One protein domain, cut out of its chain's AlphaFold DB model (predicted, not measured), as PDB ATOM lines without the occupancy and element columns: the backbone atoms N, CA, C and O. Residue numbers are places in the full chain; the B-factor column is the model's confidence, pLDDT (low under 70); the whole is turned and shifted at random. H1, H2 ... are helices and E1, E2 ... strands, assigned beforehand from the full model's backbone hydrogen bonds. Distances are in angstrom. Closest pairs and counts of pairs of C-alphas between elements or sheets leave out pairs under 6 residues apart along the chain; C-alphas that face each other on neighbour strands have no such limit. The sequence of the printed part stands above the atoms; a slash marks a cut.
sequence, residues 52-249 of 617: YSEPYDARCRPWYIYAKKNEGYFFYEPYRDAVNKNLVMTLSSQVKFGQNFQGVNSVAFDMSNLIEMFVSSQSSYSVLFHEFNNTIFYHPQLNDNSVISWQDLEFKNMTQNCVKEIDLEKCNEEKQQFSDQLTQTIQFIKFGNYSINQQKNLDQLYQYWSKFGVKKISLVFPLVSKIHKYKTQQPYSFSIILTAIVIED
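What this domain is: This is residues 52 to 249 of the 617 residues of the protein "Tetratricopeptide repeat protein" of Tetrahymena thermophila (strain SB210) (UniProt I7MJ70). Two lobes sit end to end: in the smaller, a curled three-stranded sheet, E1 to E3, wraps round the short helix H1; in the larger, the long helix H5 runs along one face of a strongly twisted five-stranded sheet. The lobes meet where E1 comes close to E4, E5 and E8. The printed part has 198 residues, in the order H1 E1 E2 E3 H2 E4 E5 H3 H4 H5 E6 E7 E8, a mixed class of helices and strands. Both sheets, E1 - E2 - E3 and E5 - E4 - E8 - E7 - E6, are antiparallel. The whole is compact, with a radius of gyration of the C-alphas of 18.7 A and spans of 59 by 47 by 30 A.

Where its parts are: H1, residues 62 to 69, begins at C-alpha 62 (159.202, 94.489, 136.844). E1, residues 73 to 80, bends by 56 degrees at residue 77. E2, residues 87 to 97, is 32.1 A long, and E3, residues 100 to 110, 31.3 A. H2 is residues 112 to 115, E4 124 to 130, E5 136 to 138, H3 150 to 154 and H4 158 to 161. H5, residues 165 to 191, measures 39.0 A. E6 is residues 206 to 211; E7, residues 214 to 224, is 31.4 A long; E8, residues 239 to 248, is 26.0 A long and ends at C-alpha 248 (171.268, 125.272, 151.659).

How they stand to each other: E1, E2 and E3 form a meander, each strand the antiparallel neighbour of the one before, with N 76 and O 90 at 2.8 A and N 93 and O 105 at 2.9 A. This sheet curls round H1; the C-alphas of Ala 67 and Ser 93 are 5.7 A apart, the closest of H1 and E2. The closest C-alphas of E1 and E4, those of Glu 77 and His 130, are 5.8 A apart. H2 only grazes the larger sheet. E4 and E5 form a hairpin, with N 137 and O 128 at 2.8 A; across E4 and E8, N 127 and O 244 are 2.8 A apart. E6, E7 and E8 form a second meander, with N 209 and O 216 at 3.0 A and N 221 and O 243 at 2.8 A. H5 is on this sheet at a height of 7.8 A, along the strands at 25 degrees to E7 on the local plane; its closest C-alphas to E6 are those of Phe 178 and Trp 209, 5.8 A apart. H3, on the same face, touches H5, with the C-alphas of Gln 151 and Ser 179 closest at 6.0 A. H4 and H5 only just touch, with 3 pairs of C-alphas within 8 A, the closest being Met 158 and Cys 171 at 7.0 A. Every O i to N i+4 pair is within hydrogen-bond range in H3 and H5, and 3 of 4 in H1; H2 and H4 are too short for such a pair.

The domain as a whole: The two C-alphas farthest apart, those of Gly 98 and Lys 164, are 62.6 A apart. The printed part has no cut. The long links are E5 to H3, H5 to E6 and E7 to E8. Mean pLDDT of the printed part is 86.9; residues 52 to 54, 113, 119 to 121 and 225 to 239 are under 70.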
ATOM      1  N   TYR A  52     159.704  80.251 125.072       63.19
ATOM      2  CA  TYR A  52     159.320  81.470 124.365       63.19
ATOM      3  C   TYR A  52     160.515  82.011 123.579       63.19
ATOM      4  O   TYR A  52     161.595  82.197 124.131       63.19
ATOM      5  N   SER A  53     160.317  82.255 122.284       61.66
ATOM      6  CA  SER A  53     161.346  82.736 121.352       61.66
ATOM      7  C   SER A  53     161.233  84.239 121.078       61.66
ATOM      8  O   SER A  53     161.632  84.703 120.011       61.66
ATOM      9  N   GLU A  54     160.632  85.004 121.991       67.06
ATOM     10  CA  GLU A  54     160.408  86.437 121.801       67.06
ATOM     11  C   GLU A  54     161.552  87.248 122.438       67.06
ATOM     12  O   GLU A  54     161.924  86.996 123.585       67.06
ATOM     13  N   PRO A  55     162.127  88.237 121.727       73.12
ATOM     14  CA  PRO A  55     163.198  89.085 122.260       73.12
ATOM     15  C   PRO A  55     162.710  90.042 123.364       73.12
ATOM     16  O   PRO A  55     163.514  90.629 124.088       73.12
ATOM     17  N   TYR A  56     161.392  90.206 123.499       82.88
ATOM     18  CA  TYR A  56     160.743  91.027 124.510       82.88
ATOM     19  C   TYR A  56     159.576  90.245 125.115       82.88
ATOM     20  O   TYR A  56     158.599  89.983 124.424       82.88
ATOM     21  N   ASP A  57     159.651  89.921 126.408       86.56
ATOM     22  CA  ASP A  57     158.533  89.328 127.143       86.56
ATOM     23  C   ASP A  57     158.043  90.314 128.210       86.56
ATOM     24  O   ASP A  57     158.710  90.563 129.220       86.56
ATOM     25  N   ALA A  58     156.849  90.873 127.998       89.75
ATOM     26  CA  ALA A  58     156.218  91.797 128.938       89.75
ATOM     27  C   ALA A  58     156.076  91.192 130.345       89.75
ATOM     28  O   ALA A  58     156.184  91.905 131.338       89.75
ATOM     29  N   ARG A  59     155.906  89.868 130.455       90.38
ATOM     30  CA  ARG A  59     155.714  89.164 131.731       90.38
ATOM     31  C   ARG A  59     156.974  89.147 132.589       90.38
ATOM     32  O   ARG A  59     156.872  88.954 133.801       90.38
ATOM     33  N   CYS A  60     158.135  89.363 131.972       89.31
ATOM     34  CA  CYS A  60     159.423  89.491 132.647       89.31
ATOM     35  C   CYS A  60     159.707  90.908 133.129       89.31
ATOM     36  O   CYS A  60     160.730  91.147 133.772       89.31
ATOM     37  N   ARG A  61     158.830  91.867 132.822       91.12
ATOM     38  CA  ARG A  61     159.045  93.248 133.225       91.12
ATOM     39  C   ARG A  61     158.681  93.448 134.691       91.12
ATOM     40  O   ARG A  61     157.648  92.936 135.131       91.12
ATOM     41  N   PRO A  62     159.482  94.226 135.439       91.19
ATOM     42  CA  PRO A  62     159.202  94.489 136.844       91.19
ATOM     43  C   PRO A  62     157.797  95.061 137.074       91.19
ATOM     44  O   PRO A  62     157.080  94.574 137.946       91.19
ATOM     45  N   TRP A  63     157.340  95.977 136.208       93.00
ATOM     46  CA  TRP A  63     155.977  96.516 136.258       93.00
ATOM     47  C   TRP A  63     154.899  95.438 136.086       93.00
ATOM     48  O   TRP A  63     153.891  95.476 136.784       93.00
ATOM     49  N   TYR A  64     155.107  94.433 135.229       94.50
ATOM     50  CA  TYR A  64     154.143  93.348 135.025       94.50
ATOM     51  C   TYR A  64     154.098  92.431 136.244       94.50
ATOM     52  O   TYR A  64     153.022  92.080 136.735       94.50
ATOM     53  N   ILE A  65     155.273  92.038 136.743       93.31
ATOM     54  CA  ILE A  65     155.411  91.179 137.925       93.31
ATOM     55  C   ILE A  65     154.766  91.858 139.133       93.31
ATOM     56  O   ILE A  65     154.056  91.200 139.899       93.31
ATOM     57  N   TYR A  66     154.976  93.167 139.273       91.44
ATOM     58  CA  TYR A  66     154.361  93.973 140.312       91.44
ATOM     59  C   TYR A  66     152.839  94.029 140.140       91.44
ATOM     60  O   TYR A  66     152.124  93.670 141.075       91.44
ATOM     61  N   ALA A  67     152.330  94.359 138.946       91.25
ATOM     62  CA  ALA A  67     150.892  94.341 138.641       91.25
ATOM     63  C   ALA A  67     150.241  93.043 139.034       91.25
ATOM     64  O   ALA A  67     149.218  93.029 139.697       91.25
ATOM     65  N   LYS A  68     150.818  91.930 138.599       93.12
ATOM     66  CA  LYS A  68     150.217  90.612 138.754       93.12
ATOM     67  C   LYS A  68     149.956  90.257 140.221       93.12
ATOM     68  O   LYS A  68     149.046  89.483 140.497       93.12
ATOM     69  N   LYS A  69     150.731  90.819 141.153       91.94
ATOM     70  CA  LYS A  69     150.587  90.604 142.601       91.94
ATOM     71  C   LYS A  69     149.672  91.628 143.281       91.94
ATOM     72  O   LYS A  69     149.230  91.382 144.397       91.94
ATOM     73  N   ASN A  70     149.385  92.747 142.617       87.31
ATOM     74  CA  ASN A  70     148.780  93.931 143.215       87.31
ATOM     75  C   ASN A  70     147.526  94.385 142.449       87.31
ATOM     76  O   ASN A  70     147.589  94.715 141.268       87.31
ATOM     77  N   GLU A  71     146.366  94.391 143.108       85.62
ATOM     78  CA  GLU A  71     145.118  94.853 142.488       85.62
ATOM     79  C   GLU A  71     145.058  96.381 142.376       85.62
ATOM     80  O   GLU A  71     145.529  97.100 143.254       85.62
ATOM     81  N   GLY A  72     144.404  96.878 141.323       84.75
ATOM     82  CA  GLY A  72     144.233  98.310 141.077       84.75
ATOM     83  C   GLY A  72     145.245  98.876 140.082       84.75
ATOM     84  O   GLY A  72     145.842  98.142 139.294       84.75
ATOM     85  N   TYR A  73     145.375 100.201 140.092       84.75
ATOM     86  CA  TYR A  73     146.346 100.942 139.289       84.75
ATOM     87  C   TYR A  73     147.564 101.294 140.138       84.75
ATOM     88  O   TYR A  73     147.407 101.736 141.277       84.75
ATOM     89  N   PHE A  74     148.755 101.153 139.568       81.06
ATOM     90  CA  PHE A  74     150.014 101.497 140.225       81.06
ATOM     91  C   PHE A  74     150.982 102.103 139.217       81.06
ATOM     92  O   PHE A  74     151.007 101.704 138.054       81.06
ATOM     93  N   PHE A  75     151.790 103.050 139.676       86.38
ATOM     94  CA  PHE A  75     152.956 103.499 138.936       86.38
ATOM     95  C   PHE A  75     154.141 102.688 139.450       86.38
ATOM     96  O   PHE A  75     154.362 102.595 140.653       86.38
ATOM     97  N   TYR A  76     154.822 101.999 138.545       89.25
ATOM     98  CA  TYR A  76     156.052 101.288 138.857       89.25
ATOM     99  C   TYR A  76     157.218 102.276 138.856       89.25
ATOM    100  O   TYR A  76     157.214 103.194 138.038       89.25
ATOM    101  N   GLU A  77     158.204 102.068 139.728       89.75
ATOM    102  CA  GLU A  77     159.371 102.943 139.878       89.75
ATOM    103  C   GLU A  77     160.129 103.174 138.551       89.75
ATOM    104  O   GLU A  77     159.988 102.368 137.621       89.75
ATOM    105  N   PRO A  78     160.935 104.249 138.441       90.75
ATOM    106  CA  PRO A  78     161.722 104.516 137.248       90.75
ATOM    107  C   PRO A  78     162.554 103.298 136.856       90.75
ATOM    108  O   PRO A  78     163.284 102.731 137.668       90.75
ATOM    109  N   TYR A  79     162.477 102.909 135.590       91.75
ATOM    110  CA  TYR A  79     163.305 101.847 135.044       91.75
ATOM    111  C   TYR A  79     163.767 102.205 133.638       91.75
ATOM    112  O   TYR A  79     163.201 103.061 132.960       91.75
ATOM    113  N   ARG A  80     164.824 101.533 133.188       91.50
ATOM    114  CA  ARG A  80     165.340 101.724 131.838       91.50
ATOM    115  C   ARG A  80     164.474 100.969 130.838       91.50
ATOM    116  O   ARG A  80     164.407  99.737 130.894       91.50
ATOM    117  N   ASP A  81     163.854 101.694 129.916       89.94
ATOM    118  CA  ASP A  81     163.017 101.097 128.889       89.94
ATOM    119  C   ASP A  81     163.805 100.075 128.064       89.94
ATOM    120  O   ASP A  81     164.992 100.233 127.762       89.94
ATOM    121  N   ALA A  82     163.146  98.980 127.708       85.62
ATOM    122  CA  ALA A  82     163.810  97.892 127.015       85.62
ATOM    123  C   ALA A  82     164.150  98.230 125.564       85.62
ATOM    124  O   ALA A  82     165.134  97.691 125.048       85.62
ATOM    125  N   VAL A  83     163.338  99.084 124.941       84.44
ATOM    126  CA  VAL A  83     163.396  99.434 123.524       84.44
ATOM    127  C   VAL A  83     164.244 100.689 123.356       84.44
ATOM    128  O   VAL A  83     165.326 100.624 122.778       84.44
ATOM    129  N   ASN A  84     163.807 101.796 123.950       85.75
ATOM    130  CA  ASN A  84     164.392 103.123 123.776       85.75
ATOM    131  C   ASN A  84     165.579 103.382 124.705       85.75
ATOM    132  O   ASN A  84     166.338 104.325 124.496       85.75
ATOM    133  N   LYS A  85     165.763 102.546 125.738       87.31
ATOM    134  CA  LYS A  85     166.829 102.686 126.742       87.31
ATOM    135  C   LYS A  85     166.791 104.000 127.536       87.31
ATOM    136  O   LYS A  85     167.775 104.267 128.237       87.31
ATOM    137  N   ASN A  86     165.700 104.765 127.449       88.31
ATOM    138  CA  ASN A  86     165.413 105.952 128.253       88.31
ATOM    139  C   ASN A  86     164.842 105.571 129.625       88.31
ATOM    140  O   ASN A  86     164.376 104.447 129.828       88.31
ATOM    141  N   LEU A  87     164.938 106.485 130.588       89.12
ATOM    142  CA  LEU A  87     164.329 106.311 131.902       89.12
ATOM    143  C   LEU A  87     162.823 106.573 131.791       89.12
ATOM    144  O   LEU A  87     162.407 107.662 131.408       89.12
ATOM    145  N   VAL A  88     162.006 105.575 132.117       91.25
ATOM    146  CA  VAL A  88     160.544 105.672 132.032       91.25
ATOM    147  C   VAL A  88     159.893 105.228 133.332       91.25
ATOM    148  O   VAL A  88     160.442 104.428 134.091       91.25
ATOM    149  N   MET A  89     158.682 105.720 133.563       90.12
ATOM    150  CA  MET A  89     157.760 105.191 134.565       90.12
ATOM    151  C   MET A  89     156.659 104.414 133.856       90.12
ATOM    152  O   MET A  89     156.342 104.707 132.705       90.12
ATOM    153  N   THR A  90     156.019 103.457 134.519       90.88
ATOM    154  CA  THR A  90     154.872 102.764 133.920       90.88
ATOM    155  C   THR A  90     153.685 102.722 134.861       90.88
ATOM    156  O   THR A  90     153.774 102.139 135.937       90.88
ATOM    157  N   LEU A  91     152.552 103.279 134.425       89.25
ATOM    158  CA  LEU A  91     151.252 102.999 135.033       89.25
ATOM    159  C   LEU A  91     150.808 101.625 134.570       89.25
ATOM    160  O   LEU A  91     150.832 101.335 133.378       89.25
ATOM    161  N   SER A  92     150.381 100.775 135.483       90.75
ATOM    162  CA  SER A  92     149.911  99.445 135.141       90.75
ATOM    163  C   SER A  92     148.733  99.027 136.004       90.75
ATOM    164  O   SER A  92     148.495  99.583 137.075       90.75
ATOM    165  N   SER A  93     147.962  98.062 135.513       90.31
ATOM    166  CA  SER A  93     146.842  97.468 136.238       90.31
ATOM    167  C   SER A  93     146.578  96.034 135.797       90.31
ATOM    168  O   SER A  93     146.848  95.643 134.658       90.31
ATOM    169  N   GLN A  94     146.042  95.226 136.712       91.50
ATOM    170  CA  GLN A  94     145.616  93.868 136.389       91.50
ATOM    171  C   GLN A  94     144.396  93.875 135.469       91.50
ATOM    172  O   GLN A  94     143.419  94.585 135.704       91.50
ATOM    173  N   VAL A  95     144.406  92.981 134.487       91.25
ATOM    174  CA  VAL A  95     143.240  92.630 133.680       91.25
ATOM    175  C   VAL A  95     142.696  91.307 134.198       91.25
ATOM    176  O   VAL A  95     143.406  90.300 134.220       91.25
ATOM    177  N   LYS A  96     141.430  91.300 134.619       89.88
ATOM    178  CA  LYS A  96     140.726  90.103 135.091       89.88
ATOM    179  C   LYS A  96     139.506  89.817 134.218       89.88
ATOM    180  O   LYS A  96     138.816  90.739 133.792       89.88
ATOM    181  N   PHE A  97     139.222  88.536 134.001       92.00
ATOM    182  CA  PHE A  97     137.967  88.058 133.423       92.00
ATOM    183  C   PHE A  97     137.241  87.226 134.481       92.00
ATOM    184  O   PHE A  97     137.708  86.155 134.883       92.00
ATOM    185  N   GLY A  98     136.135  87.760 135.001       92.75
ATOM    186  CA  GLY A  98     135.566  87.276 136.258       92.75
ATOM    187  C   GLY A  98     136.564  87.472 137.404       92.75
ATOM    188  O   GLY A  98     137.065  88.573 137.607       92.75
ATOM    189  N   GLN A  99     136.876  86.396 138.129       91.94
ATOM    190  CA  GLN A  99     137.879  86.402 139.205       91.94
ATOM    191  C   GLN A  99     139.289  86.019 138.726       91.94
ATOM    192  O   GLN A  99     140.254  86.129 139.478       91.94
ATOM    193  N   ASN A 100     139.428  85.581 137.472       94.06
ATOM    194  CA  ASN A 100     140.676  85.028 136.965       94.06
ATOM    195  C   ASN A 100     141.545  86.121 136.342       94.06
ATOM    196  O   ASN A 100     141.110  86.817 135.420       94.06
ATOM    197  N   PHE A 101     142.789  86.229 136.810       94.19
ATOM    198  CA  PHE A 101     143.821  87.064 136.199       94.19
ATOM    199  C   PHE A 101     144.081  86.630 134.750       94.19
ATOM    200  O   PHE A 101     144.309  85.451 134.487       94.19
ATOM    201  N   GLN A 102     144.048  87.587 133.826       96.38
ATOM    202  CA  GLN A 102     144.309  87.375 132.399       96.38
ATOM    203  C   GLN A 102     145.628  88.007 131.960       96.38
ATOM    204  O   GLN A 102     146.328  87.459 131.114       96.38
ATOM    205  N   GLY A 103     145.986  89.155 132.534       95.25
ATOM    206  CA  GLY A 103     147.188  89.873 132.140       95.25
ATOM    207  C   GLY A 103     147.326  91.218 132.831       95.25
ATOM    208  O   GLY A 103     146.692  91.480 133.852       95.25
ATOM    209  N   VAL A 104     148.166  92.072 132.258       94.69
ATOM    210  CA  VAL A 104     148.455  93.414 132.764       94.69
ATOM    211  C   VAL A 104     148.324  94.393 131.615       94.69
ATOM    212  O   VAL A 104     148.909  94.167 130.558       94.69
ATOM    213  N   ASN A 105     147.582  95.472 131.839       92.88
ATOM    214  CA  ASN A 105     147.608  96.640 130.969       92.88
ATOM    215  C   ASN A 105     148.627  97.626 131.519       92.88
ATOM    216  O   ASN A 105     148.659  97.854 132.727       92.88
ATOM    217  N   SER A 106     149.424  98.221 130.639       91.31
ATOM    218  CA  SER A 106     150.499  99.134 131.013       91.31
ATOM    219  C   SER A 106     150.591 100.316 130.058       91.31
ATOM    220  O   SER A 106     150.429 100.150 128.851       91.31
ATOM    221  N   VAL A 107     150.907 101.491 130.594       89.94
ATOM    222  CA  VAL A 107     151.243 102.697 129.839       89.94
ATOM    223  C   VAL A 107     152.568 103.217 130.377       89.94
ATOM    224  O   VAL A 107     152.660 103.555 131.558       89.94
ATOM    225  N   ALA A 108     153.588 103.239 129.523       89.62
ATOM    226  CA  ALA A 108     154.871 103.847 129.839       89.62
ATOM    227  C   ALA A 108     154.812 105.353 129.558       89.62
ATOM    228  O   ALA A 108     154.270 105.769 128.534       89.62
ATOM    229  N   PHE A 109     155.372 106.153 130.460       84.44
ATOM    230  CA  PHE A 109     155.486 107.598 130.308       84.44
ATOM    231  C   PHE A 109     156.956 107.980 130.321       84.44
ATOM    232  O   PHE A 109     157.689 107.637 131.256       84.44
ATOM    233  N   ASP A 110     157.353 108.707 129.283       83.81
ATOM    234  CA  ASP A 110     158.554 109.522 129.330       83.81
ATOM    235  C   ASP A 110     158.259 110.747 130.202       83.81
ATOM    236  O   ASP A 110     157.228 111.409 130.044       83.81
ATOM    237  N   MET A 111     159.137 111.013 131.163       75.19
ATOM    238  CA  MET A 111     158.957 112.086 132.137       75.19
ATOM    239  C   MET A 111     159.618 113.396 131.695       75.19
ATOM    240  O   MET A 111     159.527 114.373 132.431       75.19
ATOM    241  N   SER A 112     160.221 113.450 130.501       78.88
ATOM    242  CA  SER A 112     160.883 114.647 129.958       78.88
ATOM    243  C   SER A 112     159.989 115.894 130.023       78.88
ATOM    244  O   SER A 112     160.404 116.928 130.534       78.88
ATOM    245  N   ASN A 113     158.708 115.771 129.658       69.25
ATOM    246  CA  ASN A 113     157.757 116.891 129.713       69.25
ATOM    247  C   ASN A 113     157.437 117.356 131.147       69.25
ATOM    248  O   ASN A 113     157.089 118.511 131.364       69.25
ATOM    249  N   LEU A 114     157.504 116.455 132.134       72.12
ATOM    250  CA  LEU A 114     157.327 116.827 133.541       72.12
ATOM    251  C   LEU A 114     158.600 117.461 134.099       72.12
ATOM    252  O   LEU A 114     158.496 118.385 134.898       72.12
ATOM    253  N   ILE A 115     159.777 117.011 133.656       75.56
ATOM    254  CA  ILE A 115     161.080 117.578 134.022       75.56
ATOM    255  C   ILE A 115     161.161 119.062 133.653       75.56
ATOM    256  O   ILE A 115     161.616 119.857 134.472       75.56
ATOM    257  N   GLU A 116     160.655 119.450 132.480       75.38
ATOM    258  CA  GLU A 116     160.622 120.853 132.039       75.38
ATOM    259  C   GLU A 116     159.876 121.780 133.011       75.38
ATOM    260  O   GLU A 116     160.171 122.971 133.081       75.38
ATOM    261  N   MET A 117     158.945 121.251 133.812       71.44
ATOM    262  CA  MET A 117     158.235 122.032 134.827       71.44
ATOM    263  C   MET A 117     159.062 122.274 136.102       71.44
ATOM    264  O   MET A 117     158.725 123.157 136.888       71.44
ATOM    265  N   PHE A 118     160.133 121.509 136.325       70.88
ATOM    266  CA  PHE A 118     160.990 121.583 137.511       70.88
ATOM    267  C   PHE A 118     162.271 122.383 137.229       70.88
ATOM    268  O   PHE A 118     163.393 121.905 137.425       70.88
ATOM    269  N   VAL A 119     162.113 123.632 136.778       63.84
ATOM    270  CA  VAL A 119     163.240 124.561 136.593       63.84
ATOM    271  C   VAL A 119     163.748 125.029 137.959       63.84
ATOM    272  O   VAL A 119     162.997 125.561 138.776       63.84
ATOM    273  N   SER A 120     165.033 124.800 138.231       65.94
ATOM    274  CA  SER A 120     165.702 125.200 139.473       65.94
ATOM    275  C   SER A 120     165.986 126.703 139.530       65.94
ATOM    276  O   SER A 120     166.252 127.333 138.506       65.94
ATOM    277  N   SER A 121     166.018 127.263 140.742       69.12
ATOM    278  CA  SER A 121     166.579 128.596 140.991       69.12
ATOM    279  C   SER A 121     168.088 128.492 141.273       69.12
ATOM    280  O   SER A 121     168.621 127.399 141.430       69.12
ATOM    281  N   GLN A 122     168.816 129.612 141.349       75.94
ATOM    282  CA  GLN A 122     170.263 129.571 141.628       75.94
ATOM    283  C   GLN A 122     170.608 129.025 143.026       75.94
ATOM    284  O   GLN A 122     171.712 128.527 143.224       75.94
ATOM    285  N   SER A 123     169.692 129.121 143.994       81.12
ATOM    286  CA  SER A 123     169.925 128.752 145.399       81.12
ATOM    287  C   SER A 123     169.145 127.519 145.860       81.12
ATOM    288  O   SER A 123     169.274 127.103 147.012       81.12
ATOM    289  N   SER A 124     168.329 126.937 144.981       90.50
ATOM    290  CA  SER A 124     167.508 125.773 145.286       90.50
ATOM    291  C   SER A 124     167.376 124.861 144.078       90.50
ATOM    292  O   SER A 124     167.362 125.319 142.937       90.50
ATOM    293  N   TYR A 125     167.212 123.566 144.316       93.75
ATOM    294  CA  TYR A 125     166.878 122.634 143.248       93.75
ATOM    295  C   TYR A 125     165.702 121.752 143.618       93.75
ATOM    296  O   TYR A 125     165.449 121.469 144.789       93.75
ATOM    297  N   SER A 126     164.990 121.329 142.579       93.06
ATOM    298  CA  SER A 126     163.878 120.400 142.703       93.06
ATOM    299  C   SER A 126     164.350 118.974 142.452       93.06
ATOM    300  O   SER A 126     165.244 118.740 141.636       93.06
ATOM    301  N   VAL A 127     163.721 118.022 143.128       94.00
ATOM    302  CA  VAL A 127     163.948 116.589 142.957       94.00
ATOM    303  C   VAL A 127     162.604 115.921 142.746       94.00
ATOM    304  O   VAL A 127     161.674 116.152 143.512       94.00
ATOM    305  N   LEU A 128     162.502 115.080 141.722       92.31
ATOM    306  CA  LEU A 128     161.344 114.220 141.503       92.31
ATOM    307  C   LEU A 128     161.786 112.782 141.717       92.31
ATOM    308  O   LEU A 128     162.714 112.326 141.050       92.31
ATOM    309  N   PHE A 129     161.139 112.059 142.623       93.62
ATOM    310  CA  PHE A 129     161.527 110.693 142.953       93.62
ATOM    311  C   PHE A 129     160.321 109.823 143.304       93.62
ATOM    312  O   PHE A 129     159.224 110.303 143.583       93.62
ATOM    313  N   HIS A 130     160.525 108.517 143.224       92.50
ATOM    314  CA  HIS A 130     159.537 107.498 143.516       92.50
ATOM    315  C   HIS A 130     159.684 107.012 144.955       92.50
ATOM    316  O   HIS A 130     160.793 106.922 145.475       92.50
ATOM    317  N   GLU A 131     158.581 106.634 145.594       89.94
ATOM    318  CA  GLU A 131     158.609 106.120 146.970       89.94
ATOM    319  C   GLU A 131     159.380 104.795 147.127       89.94
ATOM    320  O   GLU A 131     159.855 104.462 148.213       89.94
ATOM    321  N   PHE A 132     159.493 104.010 146.054       89.12
ATOM    322  CA  PHE A 132     160.283 102.778 146.059       89.12
ATOM    323  C   PHE A 132     161.749 103.137 145.959       89.12
ATOM    324  O   PHE A 132     162.169 103.764 144.989       89.12
ATOM    325  N   ASN A 133     162.493 102.754 146.997       90.88
ATOM    326  CA  ASN A 133     163.931 102.959 147.110       90.88
ATOM    327  C   ASN A 133     164.387 104.415 146.882       90.88
ATOM    328  O   ASN A 133     165.543 104.660 146.551       90.88
ATOM    329  N   ASN A 134     163.484 105.388 147.037       94.69
ATOM    330  CA  ASN A 134     163.720 106.794 146.713       94.69
ATOM    331  C   ASN A 134     164.275 107.004 145.290       94.69
ATOM    332  O   ASN A 134     165.105 107.890 145.075       94.69
ATOM    333  N   THR A 135     163.890 106.156 144.329       94.38
ATOM    334  CA  THR A 135     164.473 106.144 142.981       94.38
ATOM    335  C   THR A 135     164.135 107.436 142.236       94.38
ATOM    336  O   THR A 135     162.969 107.811 142.115       94.38
ATOM    337  N   ILE A 136     165.150 108.130 141.729       94.06
ATOM    338  CA  ILE A 136     165.010 109.462 141.136       94.06
ATOM    339  C   ILE A 136     164.485 109.385 139.697       94.06
ATOM    340  O   ILE A 136     164.938 108.569 138.898       94.06
ATOM    341  N   PHE A 137     163.583 110.306 139.359       89.12
ATOM    342  CA  PHE A 137     163.221 110.676 137.987       89.12
ATOM    343  C   PHE A 137     163.946 111.927 137.509       89.12
ATOM    344  O   PHE A 137     164.366 112.000 136.360       89.12
ATOM    345  N   TYR A 138     164.057 112.920 138.389       91.25
ATOM    346  CA  TYR A 138     164.695 114.188 138.088       91.25
ATOM    347  C   TYR A 138     165.568 114.643 139.240       91.25
ATOM    348  O   TYR A 138     165.126 114.694 140.389       91.25
ATOM    349  N   HIS A 139     166.790 115.021 138.901       92.94
ATOM    350  CA  HIS A 139     167.712 115.719 139.773       92.94
ATOM    351  C   HIS A 139     168.721 116.457 138.879       92.94
ATOM    352  O   HIS A 139     169.137 115.878 137.876       92.94
ATOM    353  N   PRO A 140     169.186 117.673 139.218       91.56
ATOM    354  CA  PRO A 140     170.097 118.436 138.350       91.56
ATOM    355  C   PRO A 140     171.422 117.732 138.021       91.56
ATOM    356  O   PRO A 140     172.094 118.079 137.060       91.56
ATOM    357  N   GLN A 141     171.819 116.766 138.853       92.44
ATOM    358  CA  GLN A 141     173.032 115.952 138.676       92.44
ATOM    359  C   GLN A 141     172.764 114.578 138.030       92.44
ATOM    360  O   GLN A 141     173.679 113.756 137.928       92.44
ATOM    361  N   LEU A 142     171.513 114.281 137.666       91.38
ATOM    362  CA  LEU A 142     171.141 113.047 136.982       91.38
ATOM    363  C   LEU A 142     171.390 113.231 135.481       91.38
ATOM    364  O   LEU A 142     170.524 113.688 134.745       91.38
ATOM    365  N   ASN A 143     172.599 112.895 135.044       82.81
ATOM    366  CA  ASN A 143     173.039 113.147 133.668       82.81
ATOM    367  C   ASN A 143     172.756 111.971 132.715       82.81
ATOM    368  O   ASN A 143     172.951 112.103 131.511       82.81
ATOM    369  N   ASP A 144     172.299 110.833 133.246       79.56
ATOM    370  CA  ASP A 144     172.147 109.576 132.514       79.56
ATOM    371  C   ASP A 144     170.769 108.942 132.760       79.56
ATOM    372  O   ASP A 144     170.102 109.217 133.757       79.56
ATOM    373  N   ASN A 145     170.401 107.962 131.926       85.31
ATOM    374  CA  ASN A 145     169.259 107.057 132.150       85.31
ATOM    375  C   ASN A 145     169.521 106.033 133.281       85.31
ATOM    376  O   ASN A 145     169.103 104.872 133.197       85.31
ATOM    377  N   SER A 146     170.292 106.421 134.300       91.62
ATOM    378  CA  SER A 146     170.647 105.581 135.440       91.62
ATOM    379  C   SER A 146     169.493 105.498 136.428       91.62
ATOM    380  O   SER A 146     168.924 106.514 136.815       91.62
ATOM    381  N   VAL A 147     169.204 104.287 136.894       93.56
ATOM    382  CA  VAL A 147     168.236 104.042 137.966       93.56
ATOM    383  C   VAL A 147     168.998 104.113 139.288       93.56
ATOM    384  O   VAL A 147     169.755 103.199 139.608       93.56
ATOM    385  N   ILE A 148     168.866 105.227 140.011       95.75
ATOM    386  CA  ILE A 148     169.611 105.510 141.247       95.75
ATOM    387  C   ILE A 148     168.685 106.118 142.305       95.75
ATOM    388  O   ILE A 148     167.759 106.862 141.973       95.75
ATOM    389  N   SER A 149     168.927 105.794 143.575       97.00
ATOM    390  CA  SER A 149     168.216 106.404 144.701       97.00
ATOM    391  C   SER A 149     168.687 107.838 144.953       97.00
ATOM    392  O   SER A 149     169.814 108.209 144.608       97.00
ATOM    393  N   TRP A 150     167.849 108.650 145.596       97.25
ATOM    394  CA  TRP A 150     168.190 110.035 145.916       97.25
ATOM    395  C   TRP A 150     169.419 110.153 146.815       97.25
ATOM    396  O   TRP A 150     170.365 110.869 146.481       97.25
ATOM    397  N   GLN A 151     169.467 109.380 147.897       97.81
ATOM    398  CA  GLN A 151     170.617 109.345 148.793       97.81
ATOM    399  C   GLN A 151     171.905 108.869 148.102       97.81
ATOM    400  O   GLN A 151     172.981 109.383 148.397       97.81
ATOM    401  N   ASP A 152     171.833 107.929 147.155       97.38
ATOM    402  CA  ASP A 152     173.026 107.471 146.432       97.38
ATOM    403  C   ASP A 152     173.533 108.518 145.438       97.38
ATOM    404  O   ASP A 152     174.744 108.676 145.288       97.38
ATOM    405  N   LEU A 153     172.630 109.251 144.774       96.81
ATOM    406  CA  LEU A 153     173.024 110.308 143.845       96.81
ATOM    407  C   LEU A 153     173.622 111.514 144.574       96.81
ATOM    408  O   LEU A 153     174.646 112.040 144.141       96.81
ATOM    409  N   GLU A 154     173.018 111.947 145.683       96.81
ATOM    410  CA  GLU A 154     173.538 113.072 146.469       96.81
ATOM    411  C   GLU A 154     174.948 112.783 146.965       96.81
ATOM    412  O   GLU A 154     175.835 113.627 146.862       96.81
ATOM    413  N   PHE A 155     175.179 111.562 147.430       96.94
ATOM    414  CA  PHE A 155     176.472 111.121 147.926       96.94
ATOM    415  C   PHE A 155     177.288 110.394 146.843       96.94
ATOM    416  O   PHE A 155     178.181 109.596 147.135       96.94
ATOM    417  N   LYS A 156     177.033 110.690 145.562       94.81
ATOM    418  CA  LYS A 156     177.903 110.236 144.477       94.81
ATOM    419  C   LYS A 156     179.302 110.822 144.697       94.81
ATOM    420  O   LYS A 156     179.454 111.993 145.037       94.81
ATOM    421  N   ASN A 157     180.332 109.996 144.504       92.50
ATOM    422  CA  ASN A 157     181.744 110.352 144.702       92.50
ATOM    423  C   ASN A 157     182.146 110.682 146.155       92.50
ATOM    424  O   ASN A 157     183.046 111.493 146.374       92.50
ATOM    425  N   MET A 158     181.547 110.028 147.157       92.75
ATOM    426  CA  MET A 158     181.985 110.144 148.561       92.75
ATOM    427  C   MET A 158     183.499 109.998 148.749       92.75
ATOM    428  O   MET A 158     184.092 110.766 149.495       92.75
ATOM    429  N   THR A 159     184.144 109.076 148.032       90.69
ATOM    430  CA  THR A 159     185.596 108.853 148.125       90.69
ATOM    431  C   THR A 159     186.439 110.041 147.657       90.69
ATOM    432  O   THR A 159     187.586 110.165 148.067       90.69
ATOM    433  N   GLN A 160     185.894 110.920 146.809       90.75
ATOM    434  CA  GLN A 160     186.589 112.123 146.338       90.75
ATOM    435  C   GLN A 160     186.402 113.301 147.301       90.75
ATOM    436  O   GLN A 160     187.334 114.071 147.510       90.75
ATOM    437  N   ASN A 161     185.211 113.434 147.891       89.38
ATOM    438  CA  ASN A 161     184.872 114.561 148.767       89.38
ATOM    439  C   ASN A 161     185.246 114.317 150.240       89.38
ATOM    440  O   ASN A 161     185.429 115.273 150.988       89.38
ATOM    441  N   CYS A 162     185.390 113.055 150.650       91.12
ATOM    442  CA  CYS A 162     185.707 112.642 152.016       91.12
ATOM    443  C   CYS A 162     187.082 111.952 152.013       91.12
ATOM    444  O   CYS A 162     187.185 110.729 151.971       91.12
ATOM    445  N   VAL A 163     188.144 112.765 151.955       86.56
ATOM    446  CA  VAL A 163     189.519 112.314 151.647       86.56
ATOM    447  C   VAL A 163     190.147 111.501 152.783       86.56
ATOM    448  O   VAL A 163     190.950 110.604 152.525       86.56
ATOM    449  N   LYS A 164     189.818 111.803 154.044       86.81
ATOM    450  CA  LYS A 164     190.322 111.052 155.202       86.81
ATOM    451  C   LYS A 164     189.338 109.956 155.592       86.81
ATOM    452  O   LYS A 164     188.133 110.134 155.471       86.81
ATOM    453  N   GLU A 165     189.847 108.865 156.155       84.56
ATOM    454  CA  GLU A 165     189.025 107.757 156.662       84.56
ATOM    455  C   GLU A 165     187.977 108.228 157.688       84.56
ATOM    456  O   GLU A 165     186.805 107.879 157.578       84.56
ATOM    457  N   ILE A 166     188.372 109.130 158.597       85.06
ATOM    458  CA  ILE A 166     187.468 109.777 159.568       85.06
ATOM    459  C   ILE A 166     186.372 110.597 158.860       85.06
ATOM    460  O   ILE A 166     185.220 110.606 159.290       85.06
ATOM    461  N   ASP A 167     186.706 111.273 157.758       89.31
ATOM    462  CA  ASP A 167     185.725 112.046 156.989       89.31
ATOM    463  C   ASP A 167     184.761 111.109 156.246       89.31
ATOM    464  O   ASP A 167     183.580 111.420 156.116       89.31
ATOM    465  N   LEU A 168     185.235 109.947 155.784       94.00
ATOM    466  CA  LEU A 168     184.412 108.958 155.091       94.00
ATOM    467  C   LEU A 168     183.357 108.337 156.014       94.00
ATOM    468  O   LEU A 168     182.211 108.190 155.593       94.00
ATOM    469  N   GLU A 169     183.716 108.000 157.257       95.44
ATOM    470  CA  GLU A 169     182.762 107.519 158.267       95.44
ATOM    471  C   GLU A 169     181.659 108.555 158.501       95.44
ATOM    472  O   GLU A 169     180.479 108.249 158.331       95.44
ATOM    473  N   LYS A 170     182.038 109.817 158.730       96.06
ATOM    474  CA  LYS A 170     181.083 110.920 158.883       96.06
ATOM    475  C   LYS A 170     180.184 111.096 157.656       96.06
ATOM    476  O   LYS A 170     178.981 111.287 157.793       96.06
ATOM    477  N   CYS A 171     180.731 111.015 156.445       96.19
ATOM    478  CA  CYS A 171     179.927 111.107 155.226       96.19
ATOM    479  C   CYS A 171     178.950 109.923 155.073       96.19
ATOM    480  O   CYS A 171     177.851 110.104 154.545       96.19
ATOM    481  N   ASN A 172     179.324 108.720 155.526       96.56
ATOM    482  CA  ASN A 172     178.419 107.566 155.575       96.56
ATOM    483  C   ASN A 172     177.295 107.783 156.594       96.56
ATOM    484  O   ASN A 172     176.143 107.478 156.288       96.56
ATOM    485  N   GLU A 173     177.602 108.353 157.761       97.69
ATOM    486  CA  GLU A 173     176.591 108.735 158.750       97.69
ATOM    487  C   GLU A 173     175.613 109.772 158.185       97.69
ATOM    488  O   GLU A 173     174.404 109.588 158.298       97.69
ATOM    489  N   GLU A 174     176.106 110.820 157.517       97.56
ATOM    490  CA  GLU A 174     175.264 111.834 156.865       97.56
ATOM    491  C   GLU A 174     174.327 111.212 155.815       97.56
ATOM    492  O   GLU A 174     173.127 111.501 155.790       97.56
ATOM    493  N   LYS A 175     174.853 110.306 154.980       97.69
ATOM    494  CA  LYS A 175     174.064 109.572 153.983       97.69
ATOM    495  C   LYS A 175     172.983 108.709 154.634       97.69
ATOM    496  O   LYS A 175     171.842 108.704 154.167       97.69
ATOM    497  N   GLN A 176     173.331 107.985 155.698       98.12
ATOM    498  CA  GLN A 176     172.391 107.132 156.421       98.12
ATOM    499  C   GLN A 176     171.293 107.968 157.085       98.12
ATOM    500  O   GLN A 176     170.114 107.675 156.900       98.12
ATOM    501  N   GLN A 177     171.658 109.059 157.762       98.00
ATOM    502  CA  GLN A 177     170.706 109.991 158.370       98.00
ATOM    503  C   GLN A 177     169.738 110.570 157.335       98.00
ATOM    504  O   GLN A 177     168.535 110.644 157.592       98.00
ATOM    505  N   PHE A 178     170.232 110.948 156.153       98.00
ATOM    506  CA  PHE A 178     169.379 111.427 155.069       98.00
ATOM    507  C   PHE A 178     168.406 110.341 154.578       98.00
ATOM    508  O   PHE A 178     167.208 110.593 154.437       98.00
ATOM    509  N   SER A 179     168.893 109.112 154.387       97.81
ATOM    510  CA  SER A 179     168.064 107.961 154.005       97.81
ATOM    511  C   SER A 179     166.978 107.644 155.046       97.81
ATOM    512  O   SER A 179     165.831 107.345 154.690       97.81
ATOM    513  N   ASP A 180     167.312 107.738 156.332       97.75
ATOM    514  CA  ASP A 180     166.380 107.496 157.433       97.75
ATOM    515  C   ASP A 180     165.301 108.582 157.492       97.75
ATOM    516  O   ASP A 180     164.118 108.259 157.617       97.75
ATOM    517  N   GLN A 181     165.673 109.857 157.319       97.44
ATOM    518  CA  GLN A 181     164.711 110.963 157.236       97.44
ATOM    519  C   GLN A 181     163.770 110.818 156.038       97.44
ATOM    520  O   GLN A 181     162.564 110.995 156.193       97.44
ATOM    521  N   LEU A 182     164.277 110.429 154.862       96.00
ATOM    522  CA  LEU A 182     163.428 110.130 153.703       96.00
ATOM    523  C   LEU A 182     162.421 109.032 154.015       96.00
ATOM    524  O   LEU A 182     161.228 109.191 153.753       96.00
ATOM    525  N   THR A 183     162.883 107.952 154.636       95.44
ATOM    526  CA  THR A 183     162.016 106.843 155.028       95.44
ATOM    527  C   THR A 183     160.941 107.309 156.009       95.44
ATOM    528  O   THR A 183     159.763 107.028 155.793       95.44
ATOM    529  N   GLN A 184     161.306 108.070 157.043       96.00
ATOM    530  CA  GLN A 184     160.366 108.613 158.028       96.00
ATOM    531  C   GLN A 184     159.332 109.545 157.389       96.00
ATOM    532  O   GLN A 184     158.136 109.372 157.621       96.00
ATOM    533  N   THR A 185     159.761 110.472 156.529       94.94
ATOM    534  CA  THR A 185     158.858 111.375 155.806       94.94
ATOM    535  C   THR A 185     157.902 110.595 154.905       94.94
ATOM    536  O   THR A 185     156.707 110.875 154.903       94.94
ATOM    537  N   ILE A 186     158.366 109.560 154.196       92.31
ATOM    538  CA  ILE A 186     157.496 108.704 153.374       92.31
ATOM    539  C   ILE A 186     156.476 107.952 154.237       92.31
ATOM    540  O   ILE A 186     155.301 107.885 153.879       92.31
ATOM    541  N   GLN A 187     156.886 107.405 155.385       92.25
ATOM    542  CA  GLN A 187     155.960 106.753 156.318       92.25
ATOM    543  C   GLN A 187     154.927 107.743 156.869       92.25
ATOM    544  O   GLN A 187     153.746 107.412 156.972       92.25
ATOM    545  N   PHE A 188     155.342 108.977 157.162       92.88
ATOM    546  CA  PHE A 188     154.437 110.042 157.575       92.88
ATOM    547  C   PHE A 188     153.458 110.437 156.462       92.88
ATOM    548  O   PHE A 188     152.266 110.565 156.716       92.88
ATOM    549  N   ILE A 189     153.918 110.557 155.217       89.31
ATOM    550  CA  ILE A 189     153.052 110.813 154.058       89.31
ATOM    551  C   ILE A 189     152.012 109.697 153.893       89.31
ATOM    552  O   ILE A 189     150.875 109.981 153.509       89.31
ATOM    553  N   LYS A 190     152.384 108.448 154.207       85.62
ATOM    554  CA  LYS A 190     151.512 107.271 154.090       85.62
ATOM    555  C   LYS A 190     150.460 107.155 155.182       85.62
ATOM    556  O   LYS A 190     149.303 106.843 154.908       85.62
ATOM    557  N   PHE A 191     150.881 107.348 156.425       89.00
ATOM    558  CA  PHE A 191     150.090 106.975 157.599       89.00
ATOM    559  C   PHE A 191     149.784 108.154 158.526       89.00
ATOM    560  O   PHE A 191     148.963 108.034 159.435       89.00
ATOM    561  N   GLY A 192     150.439 109.293 158.316       89.31
ATOM    562  CA  GLY A 192     150.279 110.496 159.116       89.31
ATOM    563  C   GLY A 192     148.956 111.212 158.853       89.31
ATOM    564  O   GLY A 192     148.408 111.210 157.753       89.31
ATOM    565  N   ASN A 193     148.450 111.876 159.890       91.00
ATOM    566  CA  ASN A 193     147.289 112.756 159.794       91.00
ATOM    567  C   ASN A 193     147.762 114.183 159.496       91.00
ATOM    568  O   ASN A 193     148.000 114.960 160.423       91.00
ATOM    569  N   TYR A 194     147.909 114.514 158.216       88.88
ATOM    570  CA  TYR A 194     148.269 115.852 157.745       88.88
ATOM    571  C   TYR A 194     147.288 116.334 156.678       88.88
ATOM    572  O   TYR A 194     146.536 115.559 156.087       88.88
ATOM    573  N   SER A 195     147.281 117.641 156.441       84.75
ATOM    574  CA  SER A 195     146.510 118.242 155.357       84.75
ATOM    575  C   SER A 195     147.287 119.413 154.787       84.75
ATOM    576  O   SER A 195     147.443 120.434 155.454       84.75
ATOM    577  N   ILE A 196     147.761 119.262 153.548       79.75
ATOM    578  CA  ILE A 196     148.486 120.318 152.824       79.75
ATOM    579  C   ILE A 196     147.576 121.537 152.640       79.75
ATOM    580  O   ILE A 196     147.969 122.654 152.956       79.75
ATOM    581  N   ASN A 197     146.322 121.314 152.235       78.25
ATOM    582  CA  ASN A 197     145.356 122.387 151.980       78.25
ATOM    583  C   ASN A 197     144.990 123.171 153.249       78.25
ATOM    584  O   ASN A 197     144.736 124.365 153.177       78.25
ATOM    585  N   GLN A 198     144.948 122.501 154.404       86.12
ATOM    586  CA  GLN A 198     144.624 123.132 155.691       86.12
ATOM    587  C   GLN A 198     145.875 123.529 156.488       86.12
ATOM    588  O   GLN A 198     145.742 123.937 157.636       86.12
ATOM    589  N   GLN A 199     147.077 123.357 155.922       84.94
ATOM    590  CA  GLN A 199     148.360 123.588 156.596       84.94
ATOM    591  C   GLN A 199     148.499 122.863 157.948       84.94
ATOM    592  O   GLN A 199     149.099 123.364 158.895       84.94
ATOM    593  N   LYS A 200     147.933 121.658 158.056       90.94
ATOM    594  CA  LYS A 200     147.901 120.887 159.303       90.94
ATOM    595  C   LYS A 200     149.021 119.851 159.331       90.94
ATOM    596  O   LYS A 200     149.070 119.002 158.441       90.94
ATOM    597  N   ASN A 201     149.824 119.860 160.399       92.00
ATOM    598  CA  ASN A 201     150.877 118.878 160.693       92.00
ATOM    599  C   ASN A 201     151.903 118.713 159.553       92.00
ATOM    600  O   ASN A 201     152.218 117.594 159.161       92.00
ATOM    601  N   LEU A 202     152.403 119.818 158.995       90.00
ATOM    602  CA  LEU A 202     153.343 119.774 157.866       90.00
ATOM    603  C   LEU A 202     154.816 119.654 158.284       90.00
ATOM    604  O   LEU A 202     155.652 119.393 157.428       90.00
ATOM    605  N   ASP A 203     155.142 119.781 159.573       92.94
ATOM    606  CA  ASP A 203     156.531 119.798 160.062       92.94
ATOM    607  C   ASP A 203     157.324 118.542 159.675       92.94
ATOM    608  O   ASP A 203     158.505 118.615 159.367       92.94
ATOM    609  N   GLN A 204     156.658 117.387 159.617       94.31
ATOM    610  CA  GLN A 204     157.269 116.101 159.253       94.31
ATOM    611  C   GLN A 204     157.585 115.971 157.748       94.31
ATOM    612  O   GLN A 204     158.215 115.001 157.323       94.31
ATOM    613  N   LEU A 205     157.131 116.932 156.931       92.88
ATOM    614  CA  LEU A 205     157.504 117.055 155.520       92.88
ATOM    615  C   LEU A 205     158.824 117.815 155.337       92.88
ATOM    616  O   LEU A 205     159.414 117.749 154.257       92.88
ATOM    617  N   TYR A 206     159.289 118.519 156.377       95.75
ATOM    618  CA  TYR A 206     160.603 119.147 156.406       95.75
ATOM    619  C   TYR A 206     161.662 118.151 156.869       95.75
ATOM    620  O   TYR A 206     161.462 117.363 157.792       95.75
ATOM    621  N   GLN A 207     162.819 118.231 156.235       96.94
ATOM    622  CA  GLN A 207     163.987 117.415 156.509       96.94
ATOM    623  C   GLN A 207     165.187 118.329 156.694       96.94
ATOM    624  O   GLN A 207     165.344 119.316 155.973       96.94
ATOM    625  N   TYR A 208     166.047 117.971 157.639       96.75
ATOM    626  CA  TYR A 208     167.242 118.725 157.997       96.75
ATOM    627  C   TYR A 208     168.421 117.769 157.971       96.75
ATOM    628  O   TYR A 208     168.573 116.931 158.857       96.75
ATOM    629  N   TRP A 209     169.257 117.881 156.952       97.44
ATOM    630  CA  TRP A 209     170.354 116.947 156.721       97.44
ATOM    631  C   TRP A 209     171.625 117.708 156.359       97.44
ATOM    632  O   TRP A 209     171.607 118.926 156.179       97.44
ATOM    633  N   SER A 210     172.755 117.014 156.285       96.81
ATOM    634  CA  SER A 210     173.994 117.594 155.778       96.81
ATOM    635  C   SER A 210     174.590 116.741 154.674       96.81
ATOM    636  O   SER A 210     174.366 115.537 154.602       96.81
ATOM    637  N   LYS A 211     175.318 117.404 153.781       95.75
ATOM    638  CA  LYS A 211     176.076 116.794 152.696       95.75
ATOM    639  C   LYS A 211     177.486 117.348 152.740       95.75
ATOM    640  O   LYS A 211     177.683 118.532 152.468       95.75
ATOM    641  N   PHE A 212     178.451 116.504 153.081       95.00
ATOM    642  CA  PHE A 212     179.856 116.885 153.213       95.00
ATOM    643  C   PHE A 212     180.030 118.066 154.187       95.00
ATOM    644  O   PHE A 212     180.769 119.014 153.925       95.00
ATOM    645  N   GLY A 213     179.284 118.048 155.300       92.94
ATOM    646  CA  GLY A 213     179.271 119.118 156.304       92.94
ATOM    647  C   GLY A 213     178.457 120.370 155.945       92.94
ATOM    648  O   GLY A 213     178.285 121.239 156.804       92.94
ATOM    649  N   VAL A 214     177.915 120.477 154.727       93.44
ATOM    650  CA  VAL A 214     177.001 121.565 154.342       93.44
ATOM    651  C   VAL A 214     175.586 121.193 154.757       93.44
ATOM    652  O   VAL A 214     175.042 120.200 154.278       93.44
ATOM    653  N   LYS A 215     174.982 121.981 155.649       96.44
ATOM    654  CA  LYS A 215     173.598 121.776 156.083       96.44
ATOM    655  C   LYS A 215     172.619 122.124 154.962       96.44
ATOM    656  O   LYS A 215     172.805 123.105 154.243       96.44
ATOM    657  N   LYS A 216     171.564 121.331 154.841       96.38
ATOM    658  CA  LYS A 216     170.508 121.449 153.843       96.38
ATOM    659  C   LYS A 216     169.147 121.277 154.500       96.38
ATOM    660  O   LYS A 216     169.000 120.527 155.467       96.38
ATOM    661  N   ILE A 217     168.155 121.953 153.934       95.69
ATOM    662  CA  ILE A 217     166.745 121.735 154.243       95.69
ATOM    663  C   ILE A 217     166.097 121.194 152.979       95.69
ATOM    664  O   ILE A 217     166.248 121.785 151.908       95.69
ATOM    665  N   SER A 218     165.372 120.087 153.101       96.50
ATOM    666  CA  SER A 218     164.466 119.627 152.052       96.50
ATOM    667  C   SER A 218     163.026 119.649 152.529       96.50
ATOM    668  O   SER A 218     162.729 119.350 153.680       96.50
ATOM    669  N   LEU A 219     162.126 120.022 151.629       93.12
ATOM    670  CA  LEU A 219     160.687 119.967 151.849       93.12
ATOM    671  C   LEU A 219     160.090 118.986 150.846       93.12
ATOM    672  O   LEU A 219     160.158 119.244 149.645       93.12
ATOM    673  N   VAL A 220     159.544 117.871 151.333       94.06
ATOM    674  CA  VAL A 220     159.069 116.751 150.509       94.06
ATOM    675  C   VAL A 220     157.547 116.732 150.463       94.06
ATOM    676  O   VAL A 220     156.886 116.594 151.491       94.06
ATOM    677  N   PHE A 221     156.979 116.801 149.262       89.44
ATOM    678  CA  PHE A 221     155.541 116.735 149.044       89.44
ATOM    679  C   PHE A 221     155.115 115.531 148.204       89.44
ATOM    680  O   PHE A 221     155.738 115.216 147.186       89.44
ATOM    681  N   PRO A 222     153.987 114.903 148.566       88.94
ATOM    682  CA  PRO A 222     153.326 113.926 147.721       88.94
ATOM    683  C   PRO A 222     152.638 114.548 146.504       88.94
ATOM    684  O   PRO A 222     151.864 115.496 146.633       88.94
ATOM    685  N   LEU A 223     152.806 113.934 145.331       80.88
ATOM    686  CA  LEU A 223     151.920 114.164 144.191       80.88
ATOM    687  C   LEU A 223     150.712 113.237 144.297       80.88
ATOM    688  O   LEU A 223     150.804 112.035 144.042       80.88
ATOM    689  N   VAL A 224     149.569 113.804 144.686       71.06
ATOM    690  CA  VAL A 224     148.343 113.033 144.902       71.06
ATOM    691  C   VAL A 224     147.616 112.749 143.585       71.06
ATOM    692  O   VAL A 224     147.117 113.664 142.928       71.06
ATOM    693  N   SER A 225     147.493 111.469 143.222       67.62
ATOM    694  CA  SER A 225     146.687 111.040 142.075       67.62
ATOM    695  C   SER A 225     145.192 111.122 142.397       67.62
ATOM    696  O   SER A 225     144.697 110.472 143.317       67.62
ATOM    697  N   LYS A 226     144.448 111.897 141.602       65.25
ATOM    698  CA  LYS A 226     142.992 112.101 141.738       65.25
ATOM    699  C   LYS A 226     142.155 111.094 140.936       65.25
ATOM    700  O   LYS A 226     141.017 111.377 140.564       65.25
ATOM    701  N   ILE A 227     142.690 109.910 140.627       64.62
ATOM    702  CA  ILE A 227     141.957 108.869 139.888       64.62
ATOM    703  C   ILE A 227     140.930 108.205 140.830       64.62
ATOM    704  O   ILE A 227     141.086 107.073 141.267       64.62
ATOM    705  N   HIS A 228     139.851 108.921 141.159       59.53
ATOM    706  CA  HIS A 228     138.829 108.487 142.122       59.53
ATOM    707  C   HIS A 228     137.952 107.334 141.615       59.53
ATOM    708  O   HIS A 228     137.344 106.616 142.404       59.53
ATOM    709  N   LYS A 229     137.861 107.160 140.289       60.94
ATOM    710  CA  LYS A 229     136.982 106.160 139.662       60.94
ATOM    711  C   LYS A 229     137.462 104.725 139.885       60.94
ATOM    712  O   LYS A 229     136.658 103.795 139.826       60.94
ATOM    713  N   TYR A 230     138.753 104.536 140.123       65.06
ATOM    714  CA  TYR A 230     139.349 103.220 140.268       65.06
ATOM    715  C   TYR A 230     139.964 103.097 141.654       65.06
ATOM    716  O   TYR A 230     140.584 104.033 142.144       65.06
ATOM    717  N   LYS A 231     139.790 101.935 142.289       60.97
ATOM    718  CA  LYS A 231     140.473 101.635 143.547       60.97
ATOM    719  C   LYS A 231     141.980 101.640 143.273       60.97
ATOM    720  O   LYS A 231     142.495 100.711 142.653       60.97
ATOM    721  N   THR A 232     142.663 102.705 143.674       63.25
ATOM    722  CA  THR A 232     144.113 102.685 143.864       63.25
ATOM    723  C   THR A 232     144.413 101.819 145.089       63.25
ATOM    724  O   THR A 232     143.559 101.627 145.961       63.25
ATOM    725  N   GLN A 233     145.574 101.176 145.099       55.81
ATOM    726  CA  GLN A 233     145.850 100.098 146.038       55.81
ATOM    727  C   GLN A 233     146.057 100.617 147.470       55.81
ATOM    728  O   GLN A 233     146.825 101.539 147.692       55.81
ATOM    729  N   GLN A 234     145.437  99.974 148.459       47.91
ATOM    730  CA  GLN A 234     145.836 100.069 149.871       47.91
ATOM    731  C   GLN A 234     146.970  99.057 150.137       47.91
ATOM    732  O   GLN A 234     146.903  97.955 149.589       47.91
ATOM    733  N   PRO A 235     148.001  99.360 150.951       44.69
ATOM    734  CA  PRO A 235     148.130 100.505 151.861       44.69
ATOM    735  C   PRO A 235     148.752 101.757 151.219       44.69
ATOM    736  O   PRO A 235     149.010 102.733 151.915       44.69
ATOM    737  N   TYR A 236     149.031 101.738 149.914       52.50
ATOM    738  CA  TYR A 236     149.692 102.841 149.221       52.50
ATOM    739  C   TYR A 236     148.712 103.994 148.977       52.50
ATOM    740  O   TYR A 236     147.998 104.088 147.980       52.50
ATOM    741  N   SER A 237     148.666 104.890 149.954       44.44
ATOM    742  CA  SER A 237     147.918 106.133 149.915       44.44
ATOM    743  C   SER A 237     148.451 107.032 148.802       44.44
ATOM    744  O   SER A 237     149.590 107.465 148.885       44.44
ATOM    745  N   PHE A 238     147.606 107.357 147.826       51.16
ATOM    746  CA  PHE A 238     147.538 108.639 147.111       51.16
ATOM    747  C   PHE A 238     148.773 109.181 146.351       51.16
ATOM    748  O   PHE A 238     148.553 109.865 145.356       51.16
ATOM    749  N   SER A 239     150.020 108.869 146.702       54.72
ATOM    750  CA  SER A 239     151.235 109.548 146.261       54.72
ATOM    751  C   SER A 239     152.383 108.590 146.000       54.72
ATOM    752  O   SER A 239     153.113 108.185 146.902       54.72
ATOM    753  N   ILE A 240     152.528 108.244 144.730       70.69
ATOM    754  CA  ILE A 240     153.558 107.323 144.248       70.69
ATOM    755  C   ILE A 240     154.819 108.093 143.818       70.69
ATOM    756  O   ILE A 240     155.931 107.572 143.804       70.69
ATOM    757  N   ILE A 241     154.639 109.380 143.529       82.75
ATOM    758  CA  ILE A 241     155.684 110.300 143.113       82.75
ATOM    759  C   ILE A 241     155.767 111.403 144.161       82.75
ATOM    760  O   ILE A 241     154.746 111.942 144.598       82.75
ATOM    761  N   LEU A 242     156.986 111.722 144.557       88.94
ATOM    762  CA  LEU A 242     157.317 112.728 145.545       88.94
ATOM    763  C   LEU A 242     158.126 113.820 144.853       88.94
ATOM    764  O   LEU A 242     159.006 113.534 144.039       88.94
ATOM    765  N   THR A 243     157.811 115.070 145.169       90.31
ATOM    766  CA  THR A 243     158.632 116.220 144.797       90.31
ATOM    767  C   THR A 243     159.328 116.742 146.038       90.31
ATOM    768  O   THR A 243     158.729 116.773 147.111       90.31
ATOM    769  N   ALA A 244     160.581 117.151 145.912       90.75
ATOM    770  CA  ALA A 244     161.282 117.851 146.968       90.75
ATOM    771  C   ALA A 244     161.926 119.123 146.442       90.75
ATOM    772  O   ALA A 244     162.411 119.156 145.316       90.75
ATOM    773  N   ILE A 245     161.966 120.152 147.282       90.31
ATOM    774  CA  ILE A 245     162.808 121.330 147.063       90.31
ATOM    775  C   ILE A 245     163.915 121.284 148.097       90.31
ATOM    776  O   ILE A 245     163.634 121.126 149.284       90.31
ATOM    777  N   VAL A 246     165.156 121.432 147.646       93.62
ATOM    778  CA  VAL A 246     166.340 121.457 148.500       93.62
ATOM    779  C   VAL A 246     166.943 122.852 148.497       93.62
ATOM    780  O   VAL A 246     167.164 123.429 147.431       93.62
ATOM    781  N   ILE A 247     167.241 123.366 149.687       90.94
ATOM    782  CA  ILE A 247     167.941 124.633 149.909       90.94
ATOM    783  C   ILE A 247     169.129 124.422 150.846       90.94
ATOM    784  O   ILE A 247     169.098 123.557 151.723       90.94
ATOM    785  N   GLU A 248     170.180 125.222 150.681       93.88
ATOM    786  CA  GLU A 248     171.268 125.272 151.659       93.88
ATOM    787  C   GLU A 248     170.815 125.994 152.933       93.88
ATOM    788  O   GLU A 248     170.201 127.062 152.887       93.88
ATOM    789  N   ASP A 249     171.131 125.409 154.086       91.62
ATOM    790  CA  ASP A 249     170.809 125.984 155.384       91.62
ATOM    791  C   ASP A 249     171.931 126.906 155.869       91.62
ATOM    792  O   ASP A 249     172.963 126.474 156.396       91.62
TER     793      ASP A 249